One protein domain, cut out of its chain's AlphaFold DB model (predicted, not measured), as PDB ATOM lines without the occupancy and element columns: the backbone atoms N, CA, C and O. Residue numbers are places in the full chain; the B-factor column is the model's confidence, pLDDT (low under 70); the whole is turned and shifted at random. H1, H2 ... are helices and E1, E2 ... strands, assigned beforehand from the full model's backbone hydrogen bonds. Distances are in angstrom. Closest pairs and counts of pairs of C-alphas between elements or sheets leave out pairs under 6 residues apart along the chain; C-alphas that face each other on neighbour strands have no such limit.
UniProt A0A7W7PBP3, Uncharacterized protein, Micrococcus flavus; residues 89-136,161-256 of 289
ATOM      1  N   VAL A  89      44.403 -22.819  -0.541       96.31
ATOM      2  CA  VAL A  89      45.074 -21.642  -0.006       96.31
ATOM      3  C   VAL A  89      45.578 -20.783  -1.151       96.31
ATOM      4  O   VAL A  89      46.030 -21.301  -2.174       96.31
ATOM      5  N   VAL A  90      45.538 -19.470  -0.958       97.94
ATOM      6  CA  VAL A  90      46.243 -18.526  -1.819       97.94
ATOM      7  C   VAL A  90      47.608 -18.228  -1.209       97.94
ATOM      8  O   VAL A  90      47.744 -17.994  -0.007       97.94
ATOM      9  N   CYS A  91      48.638 -18.279  -2.041       98.38
ATOM     10  CA  CYS A  91      50.002 -17.929  -1.687       98.38
ATOM     11  C   CYS A  91      50.366 -16.623  -2.394       98.38
ATOM     12  O   CYS A  91      50.203 -16.518  -3.612       98.38
ATOM     13  N   VAL A  92      50.881 -15.657  -1.636       98.38
ATOM     14  CA  VAL A  92      51.313 -14.339  -2.126       98.38
ATOM     15  C   VAL A  92      52.670 -13.955  -1.540       98.38
ATOM     16  O   VAL A  92      53.039 -14.424  -0.464       98.38
ATOM     17  N   GLY A  93      53.440 -13.102  -2.218       98.06
ATOM     18  CA  GLY A  93      54.660 -12.530  -1.642       98.06
ATOM     19  C   GLY A  93      54.349 -11.594  -0.467       98.06
ATOM     20  O   GLY A  93      53.265 -11.023  -0.398       98.06
ATOM     21  N   LYS A  94      55.302 -11.390   0.450       96.56
ATOM     22  CA  LYS A  94      55.119 -10.500   1.625       96.56
ATOM     23  C   LYS A  94      54.735  -9.055   1.311       96.56
ATOM     24  O   LYS A  94      54.141  -8.401   2.158       96.56
ATOM     25  N   GLU A  95      55.092  -8.572   0.127       93.94
ATOM     26  CA  GLU A  95      54.803  -7.203  -0.315       93.94
ATOM     27  C   GLU A  95      53.463  -7.096  -1.071       93.94
ATOM     28  O   GLU A  95      53.064  -6.006  -1.473       93.94
ATOM     29  N   HIS A  96      52.766  -8.216  -1.290       95.81
ATOM     30  CA  HIS A  96      51.461  -8.240  -1.945       95.81
ATOM     31  C   HIS A  96      50.377  -7.686  -1.009       95.81
ATOM     32  O   HIS A  96      50.418  -7.934   0.192       95.81
ATOM     33  N   LEU A  97      49.355  -7.006  -1.540       93.81
ATOM     34  CA  LEU A  97      48.289  -6.396  -0.725       93.81
ATOM     35  C   LEU A  97      47.572  -7.415   0.177       93.81
ATOM     36  O   LEU A  97      47.416  -7.178   1.371       93.81
ATOM     37  N   LEU A  98      47.237  -8.587  -0.372       95.94
ATOM     38  CA  LEU A  98      46.663  -9.698   0.399       95.94
ATOM     39  C   LEU A  98      47.541 -10.174   1.566       95.94
ATOM     40  O   LEU A  98      47.010 -10.753   2.500       95.94
ATOM     41  N   ALA A  99      48.854  -9.919   1.586       96.06
ATOM     42  CA  ALA A  99      49.693 -10.299   2.727       96.06
ATOM     43  C   ALA A  99      49.271  -9.610   4.040       96.06
ATOM     44  O   ALA A  99      49.636 -10.085   5.115       96.06
ATOM     45  N   ALA A 100      48.514  -8.512   3.950       95.81
ATOM     46  CA  ALA A 100      47.933  -7.795   5.079       95.81
ATOM     47  C   ALA A 100      46.475  -8.196   5.391       95.81
ATOM     48  O   ALA A 100      45.864  -7.555   6.241       95.81
ATOM     49  N   TRP A 101      45.922  -9.216   4.721       94.00
ATOM     50  CA  TRP A 101      44.554  -9.693   4.943       94.00
ATOM     51  C   TRP A 101      44.366 -10.197   6.376       94.00
ATOM     52  O   TRP A 101      45.110 -11.073   6.835       94.00
ATOM     53  N   ASP A 102      43.364  -9.671   7.077       89.81
ATOM     54  CA  ASP A 102      43.048 -10.085   8.439       89.81
ATOM     55  C   ASP A 102      42.079 -11.271   8.411       89.81
ATOM     56  O   ASP A 102      40.864 -11.116   8.387       89.81
ATOM     57  N   VAL A 103      42.627 -12.487   8.405       85.19
ATOM     58  CA  VAL A 103      41.823 -13.720   8.365       85.19
ATOM     59  C   VAL A 103      40.906 -13.855   9.585       85.19
ATOM     60  O   VAL A 103      39.834 -14.444   9.472       85.19
ATOM     61  N   ASP A 104      41.306 -13.322  10.741       81.44
ATOM     62  CA  ASP A 104      40.519 -13.442  11.971       81.44
ATOM     63  C   ASP A 104      39.318 -12.482  11.953       81.44
ATOM     64  O   ASP A 104      38.249 -12.823  12.463       81.44
ATOM     65  N   ALA A 105      39.472 -11.294  11.359       79.88
ATOM     66  CA  ALA A 105      38.399 -10.306  11.243       79.88
ATOM     67  C   ALA A 105      37.525 -10.486   9.988       79.88
ATOM     68  O   ALA A 105      36.315 -10.268  10.046       79.88
ATOM     69  N   GLU A 106      38.128 -10.864   8.861       84.00
ATOM     70  CA  GLU A 106      37.499 -10.879   7.532       84.00
ATOM     71  C   GLU A 106      37.205 -12.301   7.027       84.00
ATOM     72  O   GLU A 106      36.471 -12.481   6.056       84.00
ATOM     73  N   GLY A 107      37.729 -13.329   7.700       85.06
ATOM     74  CA  GLY A 107      37.587 -14.721   7.284       85.06
ATOM     75  C   GLY A 107      38.521 -15.104   6.124       85.06
ATOM     76  O   GLY A 107      39.509 -14.415   5.845       85.06
ATOM     77  N   PRO A 108      38.264 -16.246   5.453       91.06
ATOM     78  CA  PRO A 108      39.074 -16.676   4.320       91.06
ATOM     79  C   PRO A 108      38.948 -15.704   3.141       91.06
ATOM     80  O   PRO A 108      37.886 -15.133   2.908       91.06
ATOM     81  N   VAL A 109      40.029 -15.559   2.371       93.50
ATOM     82  CA  VAL A 109      40.090 -14.629   1.234       93.50
ATOM     83  C   VAL A 109      39.011 -15.007   0.208       93.50
ATOM     84  O   VAL A 109      38.987 -16.161  -0.233       93.50
ATOM     85  N   PRO A 110      38.116 -14.091  -0.196       93.31
ATOM     86  CA  PRO A 110      37.156 -14.347  -1.265       93.31
ATOM     87  C   PRO A 110      37.853 -14.561  -2.611       93.31
ATOM     88  O   PRO A 110      38.838 -13.896  -2.923       93.31
ATOM     89  N   VAL A 111      37.312 -15.431  -3.472       94.31
ATOM     90  CA  VAL A 111      37.880 -15.641  -4.822       94.31
ATOM     91  C   VAL A 111      37.823 -14.362  -5.665       94.31
ATOM     92  O   VAL A 111      38.673 -14.160  -6.525       94.31
ATOM     93  N   SER A 112      36.866 -13.470  -5.398       93.88
ATOM     94  CA  SER A 112      36.742 -12.173  -6.073       93.88
ATOM     95  C   SER A 112      37.916 -11.219  -5.833       93.88
ATOM     96  O   SER A 112      38.103 -10.306  -6.630       93.88
ATOM     97  N   GLU A 113      38.706 -11.427  -4.776       94.94
ATOM     98  CA  GLU A 113      39.922 -10.644  -4.499       94.94
ATOM     99  C   GLU A 113      41.124 -11.095  -5.345       94.94
ATOM    100  O   GLU A 113      42.179 -10.459  -5.335       94.94
ATOM    101  N   LEU A 114      40.997 -12.209  -6.074       95.81
ATOM    102  CA  LEU A 114      42.057 -12.747  -6.917       95.81
ATOM    103  C   LEU A 114      41.882 -12.276  -8.360       95.81
ATOM    104  O   LEU A 114      40.898 -12.626  -9.009       95.81
ATOM    105  N   ASP A 115      42.862 -11.545  -8.899       94.94
ATOM    106  CA  ASP A 115      42.884 -11.197 -10.324       94.94
ATOM    107  C   ASP A 115      43.313 -12.413 -11.169       94.94
ATOM    108  O   ASP A 115      44.485 -12.804 -11.125       94.94
ATOM    109  N   PRO A 116      42.434 -13.002 -12.004       94.06
ATOM    110  CA  PRO A 116      42.785 -14.165 -12.813       94.06
ATOM    111  C   PRO A 116      43.971 -13.936 -13.765       94.06
ATOM    112  O   PRO A 116      44.629 -14.902 -14.155       94.06
ATOM    113  N   ALA A 117      44.259 -12.687 -14.152       94.56
ATOM    114  CA  ALA A 117      45.402 -12.350 -14.999       94.56
ATOM    115  C   ALA A 117      46.748 -12.472 -14.263       94.56
ATOM    116  O   ALA A 117      47.779 -12.694 -14.902       94.56
ATOM    117  N   GLU A 118      46.738 -12.368 -12.935       95.00
ATOM    118  CA  GLU A 118      47.919 -12.470 -12.076       95.00
ATOM    119  C   GLU A 118      48.121 -13.877 -11.490       95.00
ATOM    120  O   GLU A 118      49.051 -14.103 -10.709       95.00
ATOM    121  N   HIS A 119      47.275 -14.839 -11.867       96.62
ATOM    122  CA  HIS A 119      47.383 -16.213 -11.394       96.62
ATOM    123  C   HIS A 119      48.575 -16.949 -12.034       96.62
ATOM    124  O   HIS A 119      48.657 -17.139 -13.253       96.62
ATOM    125  N   MET A 120      49.487 -17.416 -11.184       96.12
ATOM    126  CA  MET A 120      50.654 -18.215 -11.546       96.12
ATOM    127  C   MET A 120      50.312 -19.705 -11.535       96.12
ATOM    128  O   MET A 120      50.510 -20.383 -10.533       96.12
ATOM    129  N   ASP A 121      49.829 -20.225 -12.661       91.75
ATOM    130  CA  ASP A 121      49.527 -21.653 -12.823       91.75
ATOM    131  C   ASP A 121      50.809 -22.520 -12.765       91.75
ATOM    132  O   ASP A 121      51.642 -22.420 -13.678       91.75
ATOM    133  N   PRO A 122      50.977 -23.395 -11.747       90.75
ATOM    134  CA  PRO A 122      52.145 -24.266 -11.620       90.75
ATOM    135  C   PRO A 122      52.412 -25.137 -12.848       90.75
ATOM    136  O   PRO A 122      53.574 -25.383 -13.173       90.75
ATOM    137  N   ALA A 123      51.364 -25.566 -13.561       84.00
ATOM    138  CA  ALA A 123      51.498 -26.451 -14.716       84.00
ATOM    139  C   ALA A 123      52.284 -25.808 -15.871       84.00
ATOM    140  O   ALA A 123      52.871 -26.517 -16.686       84.00
ATOM    141  N   ARG A 124      52.349 -24.469 -15.928       86.44
ATOM    142  CA  ARG A 124      53.140 -23.730 -16.928       86.44
ATOM    143  C   ARG A 124      54.645 -23.802 -16.690       86.44
ATOM    144  O   ARG A 124      55.409 -23.473 -17.592       86.44
ATOM    145  N   PHE A 125      55.064 -24.178 -15.485       86.62
ATOM    146  CA  PHE A 125      56.468 -24.198 -15.077       86.62
ATOM    147  C   PHE A 125      57.008 -25.613 -14.870       86.62
ATOM    148  O   PHE A 125      58.169 -25.774 -14.488       86.62
ATOM    149  N   THR A 126      56.188 -26.642 -15.098       78.44
ATOM    150  CA  THR A 126      56.662 -28.022 -15.081       78.44
ATOM    151  C   THR A 126      57.629 -28.236 -16.250       78.44
ATOM    152  O   THR A 126      57.239 -28.005 -17.395       78.44
ATOM    153  N   PRO A 127      58.863 -28.714 -15.995       70.31
ATOM    154  CA  PRO A 127      59.797 -29.078 -17.048       70.31
ATOM    155  C   PRO A 127      59.196 -30.147 -17.957       70.31
ATOM    156  O   PRO A 127      58.690 -31.171 -17.488       70.31
ATOM    157  N   THR A 128      59.281 -29.926 -19.259       64.69
ATOM    158  CA  THR A 128      59.006 -30.967 -20.245       64.69
ATOM    159  C   THR A 128      60.210 -31.913 -20.358       64.69
ATOM    160  O   THR A 128      61.329 -31.536 -19.997       64.69
ATOM    161  N   PRO A 129      60.026 -33.151 -20.856       56.69
ATOM    162  CA  PRO A 129      61.146 -34.056 -21.132       56.69
ATOM    163  C   PRO A 129      62.231 -33.423 -22.021       56.69
ATOM    164  O   PRO A 129      63.419 -33.678 -21.819       56.69
ATOM    165  N   ASP A 130      61.834 -32.538 -22.940       54.53
ATOM    166  CA  ASP A 130      62.746 -31.807 -23.822       54.53
ATOM    167  C   ASP A 130      63.596 -30.781 -23.043       54.53
ATOM    168  O   ASP A 130      64.783 -30.613 -23.326       54.53
ATOM    169  N   ASP A 131      63.044 -30.153 -21.996       54.94
ATOM    170  CA  ASP A 131      63.767 -29.190 -21.146       54.94
ATOM    171  C   ASP A 131      64.889 -29.847 -20.324       54.94
ATOM    172  O   ASP A 131      65.915 -29.216 -20.043       54.94
ATOM    173  N   ALA A 132      64.717 -31.117 -19.939       53.12
ATOM    174  CA  ALA A 132      65.736 -31.887 -19.223       53.12
ATOM    175  C   ALA A 132      66.957 -32.174 -20.119       53.12
ATOM    176  O   ALA A 132      68.098 -31.987 -19.689       53.12
ATOM    177  N   PHE A 133      66.719 -32.503 -21.395       45.50
ATOM    178  CA  PHE A 133      67.770 -32.717 -22.396       45.50
ATOM    179  C   PHE A 133      68.615 -31.457 -22.641       45.50
ATOM    180  O   PHE A 133      69.841 -31.532 -22.762       45.50
ATOM    181  N   VAL A 134      67.991 -30.272 -22.664       47.41
ATOM    182  CA  VAL A 134      68.725 -29.009 -22.846       47.41
ATOM    183  C   VAL A 134      69.667 -28.743 -21.668       47.41
ATOM    184  O   VAL A 134      70.800 -28.322 -21.893       47.41
ATOM    185  N   ARG A 135      69.263 -29.029 -20.420       41.53
ATOM    186  CA  ARG A 135      70.108 -28.780 -19.232       41.53
ATOM    187  C   ARG A 135      71.346 -29.675 -19.172       41.53
ATOM    188  O   ARG A 135      72.391 -29.188 -18.748       41.53
ATOM    189  N   GLU A 136      71.256 -30.928 -19.616       41.12
ATOM    190  CA  GLU A 136      72.408 -31.843 -19.678       41.12
ATOM    191  C   GLU A 136      73.413 -31.440 -20.776       41.12
ATOM    192  O   GLU A 136      74.622 -31.631 -20.629       41.12
ATOM    193  N   ASP A 161      60.407 -43.371 -13.798       68.38
ATOM    194  CA  ASP A 161      61.283 -42.220 -13.934       68.38
ATOM    195  C   ASP A 161      60.659 -41.071 -13.140       68.38
ATOM    196  O   ASP A 161      59.641 -40.479 -13.509       68.38
ATOM    197  N   ALA A 162      61.245 -40.798 -11.977       61.25
ATOM    198  CA  ALA A 162      60.882 -39.621 -11.212       61.25
ATOM    199  C   ALA A 162      61.409 -38.373 -11.944       61.25
ATOM    200  O   ALA A 162      62.533 -38.419 -12.452       61.25
ATOM    201  N   PRO A 163      60.671 -37.245 -11.956       65.06
ATOM    202  CA  PRO A 163      61.274 -35.952 -12.248       65.06
ATOM    203  C   PRO A 163      62.558 -35.773 -11.433       65.06
ATOM    204  O   PRO A 163      62.599 -36.108 -10.245       65.06
ATOM    205  N   GLU A 164      63.590 -35.202 -12.060       65.06
ATOM    206  CA  GLU A 164      64.873 -34.922 -11.399       65.06
ATOM    207  C   GLU A 164      64.680 -34.130 -10.102       65.06
ATOM    208  O   GLU A 164      65.402 -34.325  -9.122       65.06
ATOM    209  N   ILE A 165      63.678 -33.242 -10.085       73.19
ATOM    210  CA  ILE A 165      63.319 -32.452  -8.917       73.19
ATOM    211  C   ILE A 165      61.787 -32.388  -8.787       73.19
ATOM    212  O   ILE A 165      61.164 -31.577  -9.472       73.19
ATOM    213  N   PRO A 166      61.173 -33.173  -7.881       77.50
ATOM    214  CA  PRO A 166      59.729 -33.155  -7.670       77.50
ATOM    215  C   PRO A 166      59.156 -31.773  -7.302       77.50
ATOM    216  O   PRO A 166      59.805 -30.951  -6.640       77.50
ATOM    217  N   GLY A 167      57.924 -31.537  -7.733       83.56
ATOM    218  CA  GLY A 167      57.162 -30.292  -7.685       83.56
ATOM    219  C   GLY A 167      57.879 -29.085  -8.281       83.56
ATOM    220  O   GLY A 167      57.985 -28.045  -7.628       83.56
ATOM    221  N   ALA A 168      58.484 -29.230  -9.463       85.94
ATOM    222  CA  ALA A 168      59.207 -28.131 -10.102       85.94
ATOM    223  C   ALA A 168      58.295 -26.963 -10.466       85.94
ATOM    224  O   ALA A 168      58.669 -25.815 -10.208       85.94
ATOM    225  N   GLY A 169      57.097 -27.261 -10.965       88.88
ATOM    226  CA  GLY A 169      56.118 -26.242 -11.315       88.88
ATOM    227  C   GLY A 169      55.676 -25.412 -10.109       88.88
ATOM    228  O   GLY A 169      55.732 -24.183 -10.125       88.88
ATOM    229  N   GLU A 170      55.314 -26.081  -9.015       92.31
ATOM    230  CA  GLU A 170      54.828 -25.454  -7.785       92.31
ATOM    231  C   GLU A 170      55.925 -24.637  -7.097       92.31
ATOM    232  O   GLU A 170      55.675 -23.524  -6.629       92.31
ATOM    233  N   ARG A 171      57.164 -25.149  -7.073       92.50
ATOM    234  CA  ARG A 171      58.317 -24.406  -6.542       92.50
ATOM    235  C   ARG A 171      58.599 -23.148  -7.351       92.50
ATOM    236  O   ARG A 171      58.829 -22.103  -6.748       92.50
ATOM    237  N   MET A 172      58.565 -23.239  -8.682       93.06
ATOM    238  CA  MET A 172      58.802 -22.090  -9.554       93.06
ATOM    239  C   MET A 172      57.694 -21.040  -9.412       93.06
ATOM    240  O   MET A 172      57.992 -19.856  -9.269       93.06
ATOM    241  N   ALA A 173      56.424 -21.457  -9.368       94.75
ATOM    242  CA  ALA A 173      55.304 -20.548  -9.129       94.75
ATOM    243  C   ALA A 173      55.461 -19.805  -7.791       94.75
ATOM    244  O   ALA A 173      55.353 -18.580  -7.743       94.75
ATOM    245  N   LEU A 174      55.808 -20.520  -6.715       95.44
ATOM    246  CA  LEU A 174      56.074 -19.914  -5.407       95.44
ATOM    247  C   LEU A 174      57.293 -18.981  -5.412       95.44
ATOM    248  O   LEU A 174      57.299 -17.999  -4.677       95.44
ATOM    249  N   GLU A 175      58.320 -19.259  -6.217       95.44
ATOM    250  CA  GLU A 175      59.475 -18.369  -6.385       95.44
ATOM    251  C   GLU A 175      59.112 -17.058  -7.078       95.44
ATOM    252  O   GLU A 175      59.531 -15.991  -6.628       95.44
ATOM    253  N   ILE A 176      58.300 -17.125  -8.133       95.62
ATOM    254  CA  ILE A 176      57.799 -15.939  -8.832       95.62
ATOM    255  C   ILE A 176      56.929 -15.111  -7.884       95.62
ATOM    256  O   ILE A 176      57.162 -13.915  -7.713       95.62
ATOM    257  N   VAL A 177      55.996 -15.756  -7.188       97.00
ATOM    258  CA  VAL A 177      55.121 -15.098  -6.212       97.00
ATOM    259  C   VAL A 177      55.916 -14.462  -5.069       97.00
ATOM    260  O   VAL A 177      55.642 -13.326  -4.681       97.00
ATOM    261  N   ALA A 178      56.952 -15.136  -4.564       96.50
ATOM    262  CA  ALA A 178      57.840 -14.595  -3.533       96.50
ATOM    263  C   ALA A 178      58.560 -13.307  -3.966       96.50
ATOM    264  O   ALA A 178      58.903 -12.485  -3.117       96.50
ATOM    265  N   SER A 179      58.762 -13.100  -5.272       94.44
ATOM    266  CA  SER A 179      59.324 -11.855  -5.812       94.44
ATOM    267  C   SER A 179      58.340 -10.671  -5.807       94.44
ATOM    268  O   SER A 179      58.730  -9.557  -6.147       94.44
ATOM    269  N   GLY A 180      57.090 -10.898  -5.382       91.19
ATOM    270  CA  GLY A 180      56.022  -9.896  -5.327       91.19
ATOM    271  C   GLY A 180      55.147  -9.849  -6.579       91.19
ATOM    272  O   GLY A 180      54.421  -8.878  -6.763       91.19
ATOM    273  N   VAL A 181      55.221 -10.864  -7.448       92.88
ATOM    274  CA  VAL A 181      54.468 -10.920  -8.707       92.88
ATOM    275  C   VAL A 181      53.299 -11.892  -8.585       92.88
ATOM    276  O   VAL A 181      53.508 -13.101  -8.496       92.88
ATOM    277  N   GLY A 182      52.082 -11.352  -8.644       96.00
ATOM    278  CA  GLY A 182      50.837 -12.113  -8.668       96.00
ATOM    279  C   GLY A 182      50.651 -13.065  -7.489       96.00
ATOM    280  O   GLY A 182      51.176 -12.851  -6.391       96.00
ATOM    281  N   HIS A 183      49.891 -14.132  -7.722       98.00
ATOM    282  CA  HIS A 183      49.530 -15.109  -6.696       98.00
ATOM    283  C   HIS A 183      49.454 -16.528  -7.267       98.00
ATOM    284  O   HIS A 183      49.319 -16.725  -8.472       98.00
ATOM    285  N   VAL A 184      49.503 -17.538  -6.397       97.56
ATOM    286  CA  VAL A 184      49.250 -18.938  -6.771       97.56
ATOM    287  C   VAL A 184      48.259 -19.574  -5.806       97.56
ATOM    288  O   VAL A 184      48.381 -19.411  -4.592       97.56
ATOM    289  N   VAL A 185      47.280 -20.303  -6.337       97.31
ATOM    290  CA  VAL A 185      46.317 -21.073  -5.544       97.31
ATOM    291  C   VAL A 185      46.775 -22.528  -5.511       97.31
ATOM    292  O   VAL A 185      46.936 -23.160  -6.551       97.31
ATOM    293  N   LEU A 186      47.029 -23.054  -4.313       95.94
ATOM    294  CA  LEU A 186      47.563 -24.403  -4.109       95.94
ATOM    295  C   LEU A 186      46.712 -25.184  -3.107       95.94
ATOM    296  O   LEU A 186      46.106 -24.590  -2.209       95.94
ATOM    297  N   PRO A 187      46.728 -26.525  -3.168       95.31
ATOM    298  CA  PRO A 187      46.270 -27.332  -2.051       95.31
ATOM    299  C   PRO A 187      47.124 -27.040  -0.810       95.31
ATOM    300  O   PRO A 187      48.352 -26.936  -0.892       95.31
ATOM    301  N   MET A 188      46.502 -26.964   0.370       93.38
ATOM    302  CA  MET A 188      47.207 -26.637   1.618       93.38
ATOM    303  C   MET A 188      48.400 -27.571   1.893       93.38
ATOM    304  O   MET A 188      49.425 -27.145   2.429       93.38
ATOM    305  N   SER A 189      48.287 -28.854   1.534       92.38
ATOM    306  CA  SER A 189      49.363 -29.835   1.708       92.38
ATOM    307  C   SER A 189      50.586 -29.513   0.839       92.38
ATOM    308  O   SER A 189      51.716 -29.644   1.310       92.38
ATOM    309  N   VAL A 190      50.373 -29.025  -0.386       94.25
ATOM    310  CA  VAL A 190      51.420 -28.603  -1.325       94.25
ATOM    311  C   VAL A 190      52.098 -27.328  -0.833       94.25
ATOM    312  O   VAL A 190      53.324 -27.293  -0.721       94.25
ATOM    313  N   ALA A 191      51.311 -26.320  -0.441       94.38
ATOM    314  CA  ALA A 191      51.831 -25.072   0.118       94.38
ATOM    315  C   ALA A 191      52.691 -25.312   1.374       94.38
ATOM    316  O   ALA A 191      53.707 -24.650   1.575       94.38
ATOM    317  N   ARG A 192      52.331 -26.302   2.205       91.81
ATOM    318  CA  ARG A 192      53.142 -26.723   3.360       91.81
ATOM    319  C   ARG A 192      54.455 -27.387   2.956       91.81
ATOM    320  O   ARG A 192      55.473 -27.121   3.587       91.81
ATOM    321  N   VAL A 193      54.440 -28.258   1.944       91.44
ATOM    322  CA  VAL A 193      55.643 -28.972   1.479       91.44
ATOM    323  C   VAL A 193      56.664 -28.013   0.871       91.44
ATOM    324  O   VAL A 193      57.854 -28.146   1.148       91.44
ATOM    325  N   PHE A 194      56.210 -27.030   0.093       91.94
ATOM    326  CA  PHE A 194      57.077 -26.051  -0.571       91.94
ATOM    327  C   PHE A 194      57.114 -24.691   0.128       91.94
ATOM    328  O   PHE A 194      57.472 -23.692  -0.493       91.94
ATOM    329  N   GLY A 195      56.756 -24.641   1.413       88.81
ATOM    330  CA  GLY A 195      56.671 -23.400   2.173       88.81
ATOM    331  C   GLY A 195      57.960 -22.579   2.112       88.81
ATOM    332  O   GLY A 195      59.070 -23.106   2.231       88.81
ATOM    333  N   ARG A 196      57.811 -21.262   1.952       92.50
ATOM    334  CA  ARG A 196      58.922 -20.307   1.895       92.50
ATOM    335  C   ARG A 196      58.720 -19.184   2.898       92.50
ATOM    336  O   ARG A 196      57.601 -18.828   3.245       92.50
ATOM    337  N   LYS A 197      59.825 -18.609   3.370       93.38
ATOM    338  CA  LYS A 197      59.809 -17.564   4.408       93.38
ATOM    339  C   LYS A 197      59.264 -16.219   3.927       93.38
ATOM    340  O   LYS A 197      58.972 -15.373   4.764       93.38
ATOM    341  N   ASP A 198      59.277 -15.979   2.624       95.31
ATOM    342  CA  ASP A 198      58.934 -14.743   1.912       95.31
ATOM    343  C   ASP A 198      57.561 -14.820   1.227       95.31
ATOM    344  O   ASP A 198      57.144 -13.869   0.571       95.31
ATOM    345  N   VAL A 199      56.839 -15.916   1.459       97.75
ATOM    346  CA  VAL A 199      55.472 -16.143   1.002       97.75
ATOM    347  C   VAL A 199      54.539 -16.156   2.210       97.75
ATOM    348  O   VAL A 199      54.841 -16.768   3.237       97.75
ATOM    349  N   VAL A 200      53.405 -15.477   2.081       97.31
ATOM    350  CA  VAL A 200      52.270 -15.546   3.000       97.31
ATOM    351  C   VAL A 200      51.241 -16.500   2.402       97.31
ATOM    352  O   VAL A 200      50.944 -16.436   1.211       97.31
ATOM    353  N   VAL A 201      50.731 -17.412   3.228       97.62
ATOM    354  CA  VAL A 201      49.746 -18.428   2.839       97.62
ATOM    355  C   VAL A 201      48.454 -18.140   3.588       97.62
ATOM    356  O   VAL A 201      48.452 -18.168   4.819       97.62
ATOM    357  N   LEU A 202      47.377 -17.878   2.854       95.94
ATOM    358  CA  LEU A 202      46.076 -17.501   3.402       95.94
ATOM    359  C   LEU A 202      45.022 -18.532   2.986       95.94
ATOM    360  O   LEU A 202      45.085 -19.043   1.863       95.94
ATOM    361  N   PRO A 203      44.058 -18.865   3.859       94.94
ATOM    362  CA  PRO A 203      42.931 -19.700   3.467       94.94
ATOM    363  C   PRO A 203      42.110 -18.997   2.381       94.94
ATOM    364  O   PRO A 203      41.876 -17.791   2.461       94.94
ATOM    365  N   LEU A 204      41.687 -19.758   1.374       94.56
ATOM    366  CA  LEU A 204      40.835 -19.276   0.290       94.56
ATOM    367  C   LEU A 204      39.406 -19.770   0.517       94.56
ATOM    368  O   LEU A 204      39.216 -20.956   0.790       94.56
ATOM    369  N   ALA A 205      38.421 -18.883   0.378       92.31
ATOM    370  CA  ALA A 205      37.014 -19.220   0.545       92.31
ATOM    371  C   ALA A 205      36.627 -20.359  -0.405       92.31
ATOM    372  O   ALA A 205      36.893 -20.305  -1.615       92.31
ATOM    373  N   CYS A 206      36.026 -21.414   0.141       91.69
ATOM    374  CA  CYS A 206      35.806 -22.637  -0.612       91.69
ATOM    375  C   CYS A 206      34.529 -23.383  -0.223       91.69
ATOM    376  O   CYS A 206      33.909 -23.153   0.812       91.69
ATOM    377  N   GLU A 207      34.132 -24.323  -1.071       89.50
ATOM    378  CA  GLU A 207      32.976 -25.194  -0.821       89.50
ATOM    379  C   GLU A 207      33.227 -26.215   0.307       89.50
ATOM    380  O   GLU A 207      32.302 -26.868   0.782       89.50
ATOM    381  N   LEU A 208      34.482 -26.376   0.751       83.00
ATOM    382  CA  LEU A 208      34.862 -27.285   1.840       83.00
ATOM    383  C   LEU A 208      34.818 -26.625   3.229       83.00
ATOM    384  O   LEU A 208      35.059 -27.315   4.228       83.00
ATOM    385  N   ASP A 209      34.514 -25.328   3.315       67.19
ATOM    386  CA  ASP A 209      34.548 -24.558   4.567       67.19
ATOM    387  C   ASP A 209      33.597 -25.137   5.632       67.19
ATOM    388  O   ASP A 209      33.946 -25.198   6.812       67.19
ATOM    389  N   GLU A 210      32.457 -25.691   5.211       54.19
ATOM    390  CA  GLU A 210      31.476 -26.347   6.092       54.19
ATOM    391  C   GLU A 210      31.947 -27.706   6.644       54.19
ATOM    392  O   GLU A 210      31.426 -28.200   7.645       54.19
ATOM    393  N   VAL A 211      32.944 -28.329   6.004       47.62
ATOM    394  CA  VAL A 211      33.357 -29.720   6.263       47.62
ATOM    395  C   VAL A 211      34.730 -29.802   6.936       47.62
ATOM    396  O   VAL A 211      34.982 -30.719   7.721       47.62
ATOM    397  N   VAL A 212      35.632 -28.858   6.652       53.53
ATOM    398  CA  VAL A 212      37.048 -28.926   7.065       53.53
ATOM    399  C   VAL A 212      37.513 -27.655   7.805       53.53
ATOM    400  O   VAL A 212      38.565 -27.679   8.446       53.53
ATOM    401  N   GLY A 213      36.732 -26.566   7.775       46.88
ATOM    402  CA  GLY A 213      37.244 -25.202   7.957       46.88
ATOM    403  C   GLY A 213      37.005 -24.479   9.284       46.88
ATOM    404  O   GLY A 213      37.599 -23.425   9.471       46.88
ATOM    405  N   LEU A 214      36.208 -24.980  10.236       48.22
ATOM    406  CA  LEU A 214      36.007 -24.208  11.473       48.22
ATOM    407  C   LEU A 214      37.283 -24.191  12.330       48.22
ATOM    408  O   LEU A 214      37.785 -25.248  12.754       48.22
ATOM    409  N   SER A 215      37.778 -22.989  12.650       52.03
ATOM    410  CA  SER A 215      38.782 -22.825  13.695       52.03
ATOM    411  C   SER A 215      38.209 -23.325  15.029       52.03
ATOM    412  O   SER A 215      37.010 -23.572  15.195       52.03
ATOM    413  N   ARG A 216      39.070 -23.565  16.024       43.50
ATOM    414  CA  ARG A 216      38.573 -23.929  17.359       43.50
ATOM    415  C   ARG A 216      37.674 -22.825  17.939       43.50
ATOM    416  O   ARG A 216      36.684 -23.171  18.568       43.50
ATOM    417  N   ALA A 217      37.991 -21.558  17.674       45.44
ATOM    418  CA  ALA A 217      37.201 -20.415  18.116       45.44
ATOM    419  C   ALA A 217      35.822 -20.384  17.439       45.44
ATOM    420  O   ALA A 217      34.828 -20.206  18.130       45.44
ATOM    421  N   ASP A 218      35.742 -20.690  16.141       52.31
ATOM    422  CA  ASP A 218      34.459 -20.716  15.420       52.31
ATOM    423  C   ASP A 218      33.567 -21.867  15.893       52.31
ATOM    424  O   ASP A 218      32.353 -21.719  16.016       52.31
ATOM    425  N   ARG A 219      34.172 -23.015  16.235       53.88
ATOM    426  CA  ARG A 219      33.454 -24.127  16.877       53.88
ATOM    427  C   ARG A 219      32.973 -23.773  18.280       53.88
ATOM    428  O   ARG A 219      31.887 -24.197  18.656       53.88
ATOM    429  N   GLU A 220      33.768 -23.040  19.055       52.44
ATOM    430  CA  GLU A 220      33.409 -22.620  20.415       52.44
ATOM    431  C   GLU A 220      32.324 -21.529  20.396       52.44
ATOM    432  O   GLU A 220      31.381 -21.610  21.181       52.44
ATOM    433  N   ALA A 221      32.378 -20.578  19.460       55.00
ATOM    434  CA  ALA A 221      31.350 -19.557  19.261       55.00
ATOM    435  C   ALA A 221      30.018 -20.172  18.800       55.00
ATOM    436  O   ALA A 221      28.995 -19.966  19.452       55.00
ATOM    437  N   ALA A 222      30.045 -21.025  17.767       57.44
ATOM    438  CA  ALA A 222      28.849 -21.710  17.275       57.44
ATOM    439  C   ALA A 222      28.234 -22.658  18.324       57.44
ATOM    440  O   ALA A 222      27.013 -22.762  18.434       57.44
ATOM    441  N   ALA A 223      29.060 -23.339  19.131       55.09
ATOM    442  CA  ALA A 223      28.575 -24.178  20.228       55.09
ATOM    443  C   ALA A 223      27.931 -23.351  21.352       55.09
ATOM    444  O   ALA A 223      26.896 -23.751  21.880       55.09
ATOM    445  N   THR A 224      28.511 -22.191  21.679       59.75
ATOM    446  CA  THR A 224      27.973 -21.280  22.700       59.75
ATOM    447  C   THR A 224      26.626 -20.704  22.263       59.75
ATOM    448  O   THR A 224      25.679 -20.692  23.045       59.75
ATOM    449  N   GLU A 225      26.496 -20.284  21.003       59.16
ATOM    450  CA  GLU A 225      25.229 -19.788  20.451       59.16
ATOM    451  C   GLU A 225      24.135 -20.865  20.450       59.16
ATOM    452  O   GLU A 225      23.000 -20.596  20.852       59.16
ATOM    453  N   ALA A 226      24.480 -22.101  20.074       61.50
ATOM    454  CA  ALA A 226      23.549 -23.226  20.082       61.50
ATOM    455  C   ALA A 226      23.079 -23.604  21.502       61.50
ATOM    456  O   ALA A 226      21.907 -23.935  21.695       61.50
ATOM    457  N   GLU A 227      23.963 -23.537  22.503       65.69
ATOM    458  CA  GLU A 227      23.632 -23.796  23.912       65.69
ATOM    459  C   GLU A 227      22.708 -22.707  24.475       65.69
ATOM    460  O   GLU A 227      21.670 -23.018  25.061       65.69
ATOM    461  N   VAL A 228      22.994 -21.435  24.183       66.81
ATOM    462  CA  VAL A 228      22.133 -20.300  24.556       66.81
ATOM    463  C   VAL A 228      20.743 -20.415  23.913       66.81
ATOM    464  O   VAL A 228      19.730 -20.153  24.567       66.81
ATOM    465  N   GLN A 229      20.648 -20.859  22.657       61.78
ATOM    466  CA  GLN A 229      19.361 -21.121  21.997       61.78
ATOM    467  C   GLN A 229      18.593 -22.289  22.629       61.78
ATOM    468  O   GLN A 229      17.370 -22.216  22.784       61.78
ATOM    469  N   ALA A 230      19.291 -23.357  23.018       67.50
ATOM    470  CA  ALA A 230      18.683 -24.519  23.659       67.50
ATOM    471  C   ALA A 230      18.176 -24.206  25.079       67.50
ATOM    472  O   ALA A 230      17.112 -24.691  25.469       67.50
ATOM    473  N   GLU A 231      18.898 -23.377  25.839       68.25
ATOM    474  CA  GLU A 231      18.524 -22.977  27.201       68.25
ATOM    475  C   GLU A 231      17.395 -21.943  27.239       68.25
ATOM    476  O   GLU A 231      16.539 -21.984  28.125       68.25
ATOM    477  N   THR A 232      17.367 -21.015  26.281       71.88
ATOM    478  CA  THR A 232      16.356 -19.947  26.258       71.88
ATOM    479  C   THR A 232      14.999 -20.415  25.739       71.88
ATOM    480  O   THR A 232      13.995 -19.760  26.022       71.88
ATOM    481  N   GLY A 233      14.932 -21.541  25.012       54.53
ATOM    482  CA  GLY A 233      13.679 -22.166  24.560       54.53
ATOM    483  C   GLY A 233      12.774 -21.262  23.708       54.53
ATOM    484  O   GLY A 233      11.613 -21.594  23.463       54.53
ATOM    485  N   LEU A 234      13.286 -20.113  23.268       46.84
ATOM    486  CA  LEU A 234      12.572 -19.091  22.520       46.84
ATOM    487  C   LEU A 234      13.047 -19.159  21.073       46.84
ATOM    488  O   LEU A 234      14.079 -18.603  20.710       46.84
ATOM    489  N   GLY A 235      12.260 -19.828  20.230       47.34
ATOM    490  CA  GLY A 235      12.318 -19.594  18.794       47.34
ATOM    491  C   GLY A 235      11.883 -18.157  18.529       47.34
ATOM    492  O   GLY A 235      10.685 -17.868  18.511       47.34
ATOM    493  N   VAL A 236      12.841 -17.244  18.383       40.62
ATOM    494  CA  VAL A 236      12.543 -15.863  18.010       40.62
ATOM    495  C   VAL A 236      12.361 -15.820  16.498       40.62
ATOM    496  O   VAL A 236      13.316 -15.801  15.729       40.62
ATOM    497  N   ALA A 237      11.100 -15.809  16.071       44.22
ATOM    498  CA  ALA A 237      10.729 -15.154  14.829       44.22
ATOM    499  C   ALA A 237      10.927 -13.644  15.041       44.22
ATOM    500  O   ALA A 237      10.135 -13.007  15.734       44.22
ATOM    501  N   GLY A 238      12.008 -13.097  14.496       31.56
ATOM    502  CA  GLY A 238      12.336 -11.680  14.584       31.56
ATOM    503  C   GLY A 238      13.588 -11.389  13.774       31.56
ATOM    504  O   GLY A 238      14.689 -11.703  14.204       31.56
ATOM    505  N   ALA A 239      13.379 -10.843  12.579       44.94
ATOM    506  CA  ALA A 239      14.394 -10.107  11.843       44.94
ATOM    507  C   ALA A 239      14.898  -8.909  12.677       44.94
ATOM    508  O   ALA A 239      14.145  -8.420  13.519       44.94
ATOM    509  N   GLU A 240      16.105  -8.428  12.336       37.59
ATOM    510  CA  GLU A 240      16.859  -7.277  12.897       37.59
ATOM    511  C   GLU A 240      17.717  -7.671  14.127       37.59
ATOM    512  O   GLU A 240      17.183  -8.085  15.147       37.59
ATOM    513  N   ASP A 241      19.057  -7.664  14.134       34.59
ATOM    514  CA  ASP A 241      20.068  -6.917  13.375       34.59
ATOM    515  C   ASP A 241      21.258  -7.821  12.985       34.59
ATOM    516  O   ASP A 241      22.025  -8.275  13.833       34.59
ATOM    517  N   ASP A 242      21.463  -7.994  11.680       38.66
ATOM    518  CA  ASP A 242      22.657  -8.574  11.045       38.66
ATOM    519  C   ASP A 242      23.795  -7.532  10.930       38.66
ATOM    520  O   ASP A 242      24.536  -7.456   9.957       38.66
ATOM    521  N   ALA A 243      23.908  -6.628  11.907       34.69
ATOM    522  CA  ALA A 243      24.723  -5.412  11.796       34.69
ATOM    523  C   ALA A 243      26.230  -5.631  12.060       34.69
ATOM    524  O   ALA A 243      26.947  -4.688  12.401       34.69
ATOM    525  N   GLY A 244      26.720  -6.864  11.916       36.81
ATOM    526  CA  GLY A 244      28.121  -7.210  12.178       36.81
ATOM    527  C   GLY A 244      28.642  -8.465  11.480       36.81
ATOM    528  O   GLY A 244      29.856  -8.640  11.410       36.81
ATOM    529  N   ARG A 245      27.774  -9.318  10.922       41.69
ATOM    530  CA  ARG A 245      28.193 -10.304   9.925       41.69
ATOM    531  C   ARG A 245      28.133  -9.572   8.590       41.69
ATOM    532  O   ARG A 245      27.085  -9.049   8.224       41.69
ATOM    533  N   ALA A 246      29.254  -9.467   7.877       40.94
ATOM    534  CA  ALA A 246      29.171  -9.057   6.480       40.94
ATOM    535  C   ALA A 246      28.156  -9.991   5.795       40.94
ATOM    536  O   ALA A 246      28.225 -11.197   6.061       40.94
ATOM    537  N   PRO A 247      27.209  -9.477   4.986       39.16
ATOM    538  CA  PRO A 247      26.263 -10.331   4.289       39.16
ATOM    539  C   PRO A 247      27.068 -11.406   3.564       39.16
ATOM    540  O   PRO A 247      27.890 -11.090   2.702       39.16
ATOM    541  N   GLN A 248      26.900 -12.667   3.973       51.06
ATOM    542  CA  GLN A 248      27.407 -13.782   3.190       51.06
ATOM    543  C   GLN A 248      26.559 -13.772   1.933       51.06
ATOM    544  O   GLN A 248      25.400 -14.177   1.939       51.06
ATOM    545  N   ASP A 249      27.115 -13.186   0.881       54.06
ATOM    546  CA  ASP A 249      26.565 -13.312  -0.449       54.06
ATOM    547  C   ASP A 249      26.689 -14.800  -0.795       54.06
ATOM    548  O   ASP A 249      27.764 -15.282  -1.151       54.06
ATOM    549  N   ASP A 250      25.622 -15.565  -0.544       56.00
ATOM    550  CA  ASP A 250      25.584 -17.020  -0.747       56.00
ATOM    551  C   ASP A 250      25.916 -17.401  -2.204       56.00
ATOM    552  O   ASP A 250      26.266 -18.549  -2.474       56.00
ATOM    553  N   ASP A 251      25.859 -16.431  -3.124       63.38
ATOM    554  CA  ASP A 251      26.182 -16.562  -4.547       63.38
ATOM    555  C   ASP A 251      27.619 -16.105  -4.899       63.38
ATOM    556  O   ASP A 251      28.021 -16.127  -6.066       63.38
ATOM    557  N   ALA A 252      28.424 -15.682  -3.915       74.81
ATOM    558  CA  ALA A 252      29.811 -15.291  -4.152       74.81
ATOM    559  C   ALA A 252      30.650 -16.490  -4.634       74.81
ATOM    560  O   ALA A 252      30.540 -17.592  -4.083       74.81
ATOM    561  N   PRO A 253      31.541 -16.295  -5.627       86.94
ATOM    562  CA  PRO A 253      32.343 -17.378  -6.174       86.94
ATOM    563  C   PRO A 253      33.245 -17.981  -5.092       86.94
ATOM    564  O   PRO A 253      34.012 -17.280  -4.428       86.94
ATOM    565  N   ARG A 254      33.175 -19.305  -4.947       90.62
ATOM    566  CA  ARG A 254      33.998 -20.092  -4.024       90.62
ATOM    567  C   ARG A 254      34.884 -21.046  -4.799       90.62
ATOM    568  O   ARG A 254      34.505 -21.565  -5.846       90.62
ATOM    569  N   HIS A 255      36.075 -21.301  -4.271       93.94
ATOM    570  CA  HIS A 255      36.929 -22.328  -4.840       93.94
ATOM    571  C   HIS A 255      36.326 -23.709  -4.524       93.94
ATOM    572  O   HIS A 255      35.941 -23.956  -3.380       93.94
ATOM    573  N   PRO A 256      36.272 -24.656  -5.469       92.88
ATOM    574  CA  PRO A 256      35.639 -25.953  -5.212       92.88
ATOM    575  C   PRO A 256      36.443 -26.820  -4.223       92.88
ATOM    576  O   PRO A 256      35.929 -27.755  -3.613       92.88
TER     577      PRO A 256
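This is residues 89 to 136 and 161 to 256 of the 289 residues of an uncharacterized protein of Micrococcus flavus (UniProt A0A7W7PBP3). A small three-stranded sheet with H5 and H6 over one face makes the core; H4 lies far out at one end of the long axis, and at the other end residues 223 to 244, of which 223 to 232 belong to H8, stick out as an arm that lengthens the whole from a body of 57 by 28 by 28 A. From there the unnamed tail folds back toward the sheet. The printed part has 144 residues, with eight named helices and three named strands in the order E1 H1 H2 H3 H4 H5 E2 H6 E3 H7 H8. The sheet runs E2 E1 E3, all antiparallel, and the class is mixed, helices and strands. The whole is loose, with a radius of gyration of the C-alphas of 20.4 A, and spans 74 by 30 by 27 A.

E1, residues 89 to 93, begins with C-alpha 89 at (45.074, -21.642, -0.006) and is 13.3 A long. H1, residues 97 to 100, H2, residues 103 to 106, and H3, residues 122 to 125, follow. H4 is residues 129 to 136, 11.6 A. After the cut come H5, residues 168 to 178, 15.1 A, with C-alpha 168 at (59.207, -28.131, -10.102), and E2, residues 183 to 187, 13.5 A. H6, residues 188 to 193, E3, residues 199 to 203, 13.3 A, and H7, residues 209 to 212, come next. H8, residues 216 to 232, is 24.3 A long and ends with C-alpha 232 at (16.356, -19.947, 26.258).

E1 is the inner strand. E1 and E3 are antiparallel at 154 degrees, with N 90 and O 202 within hydrogen-bond range at 2.9 A; E2 and E1 are antiparallel at 146 degrees, with N 91 and O 184 at 2.8 A. E2, H6 and E3 form a split strand-helix-strand unit, two strands running the same way with E1 between them, its crossover right-handed. H5 and H6 lie on the same face, giving two layers, a sheet with helices on one face. H5, at a height over the sheet of 8.8 A, is over E2 and E1; its closest C-alphas to E1 are those of Ala 178 and Gly 93, 4.2 A. H6, at a height of 9.2 A, is over E1 and runs along the strands, at 8 degrees to E1 on the local plane. H5 and H6 are close but not clearly touching, the C-alphas of Glu 170 and Val 190 being 8.0 A apart. H3 touches H5, closest at the C-alphas of Phe 125 and Gly 169, 4.3 A. H1 only grazes the sheet, with residues 98 to 100. H2, H4, H7 and H8 are not on the sheet and touch no helix. Every O i to N i+4 pair is within hydrogen-bond range in H5, H6 and H8, and 3 of 4 in H4; H1, H2, H3 and H7 are too short for such a pair.

The two C-alphas farthest apart, of Glu 136 and Leu 234, are 74.3 A apart. Residues 137 to 160 are not printed, and C-alphas 136 and 161 are 16.3 A apart across that cut. The link from H2 to H3 is long, with 15 residues. Mean pLDDT of the printed part is 76.5; residues 128 to 136, 161 to 164, 209 to 231 and 233 to 251 are under 70.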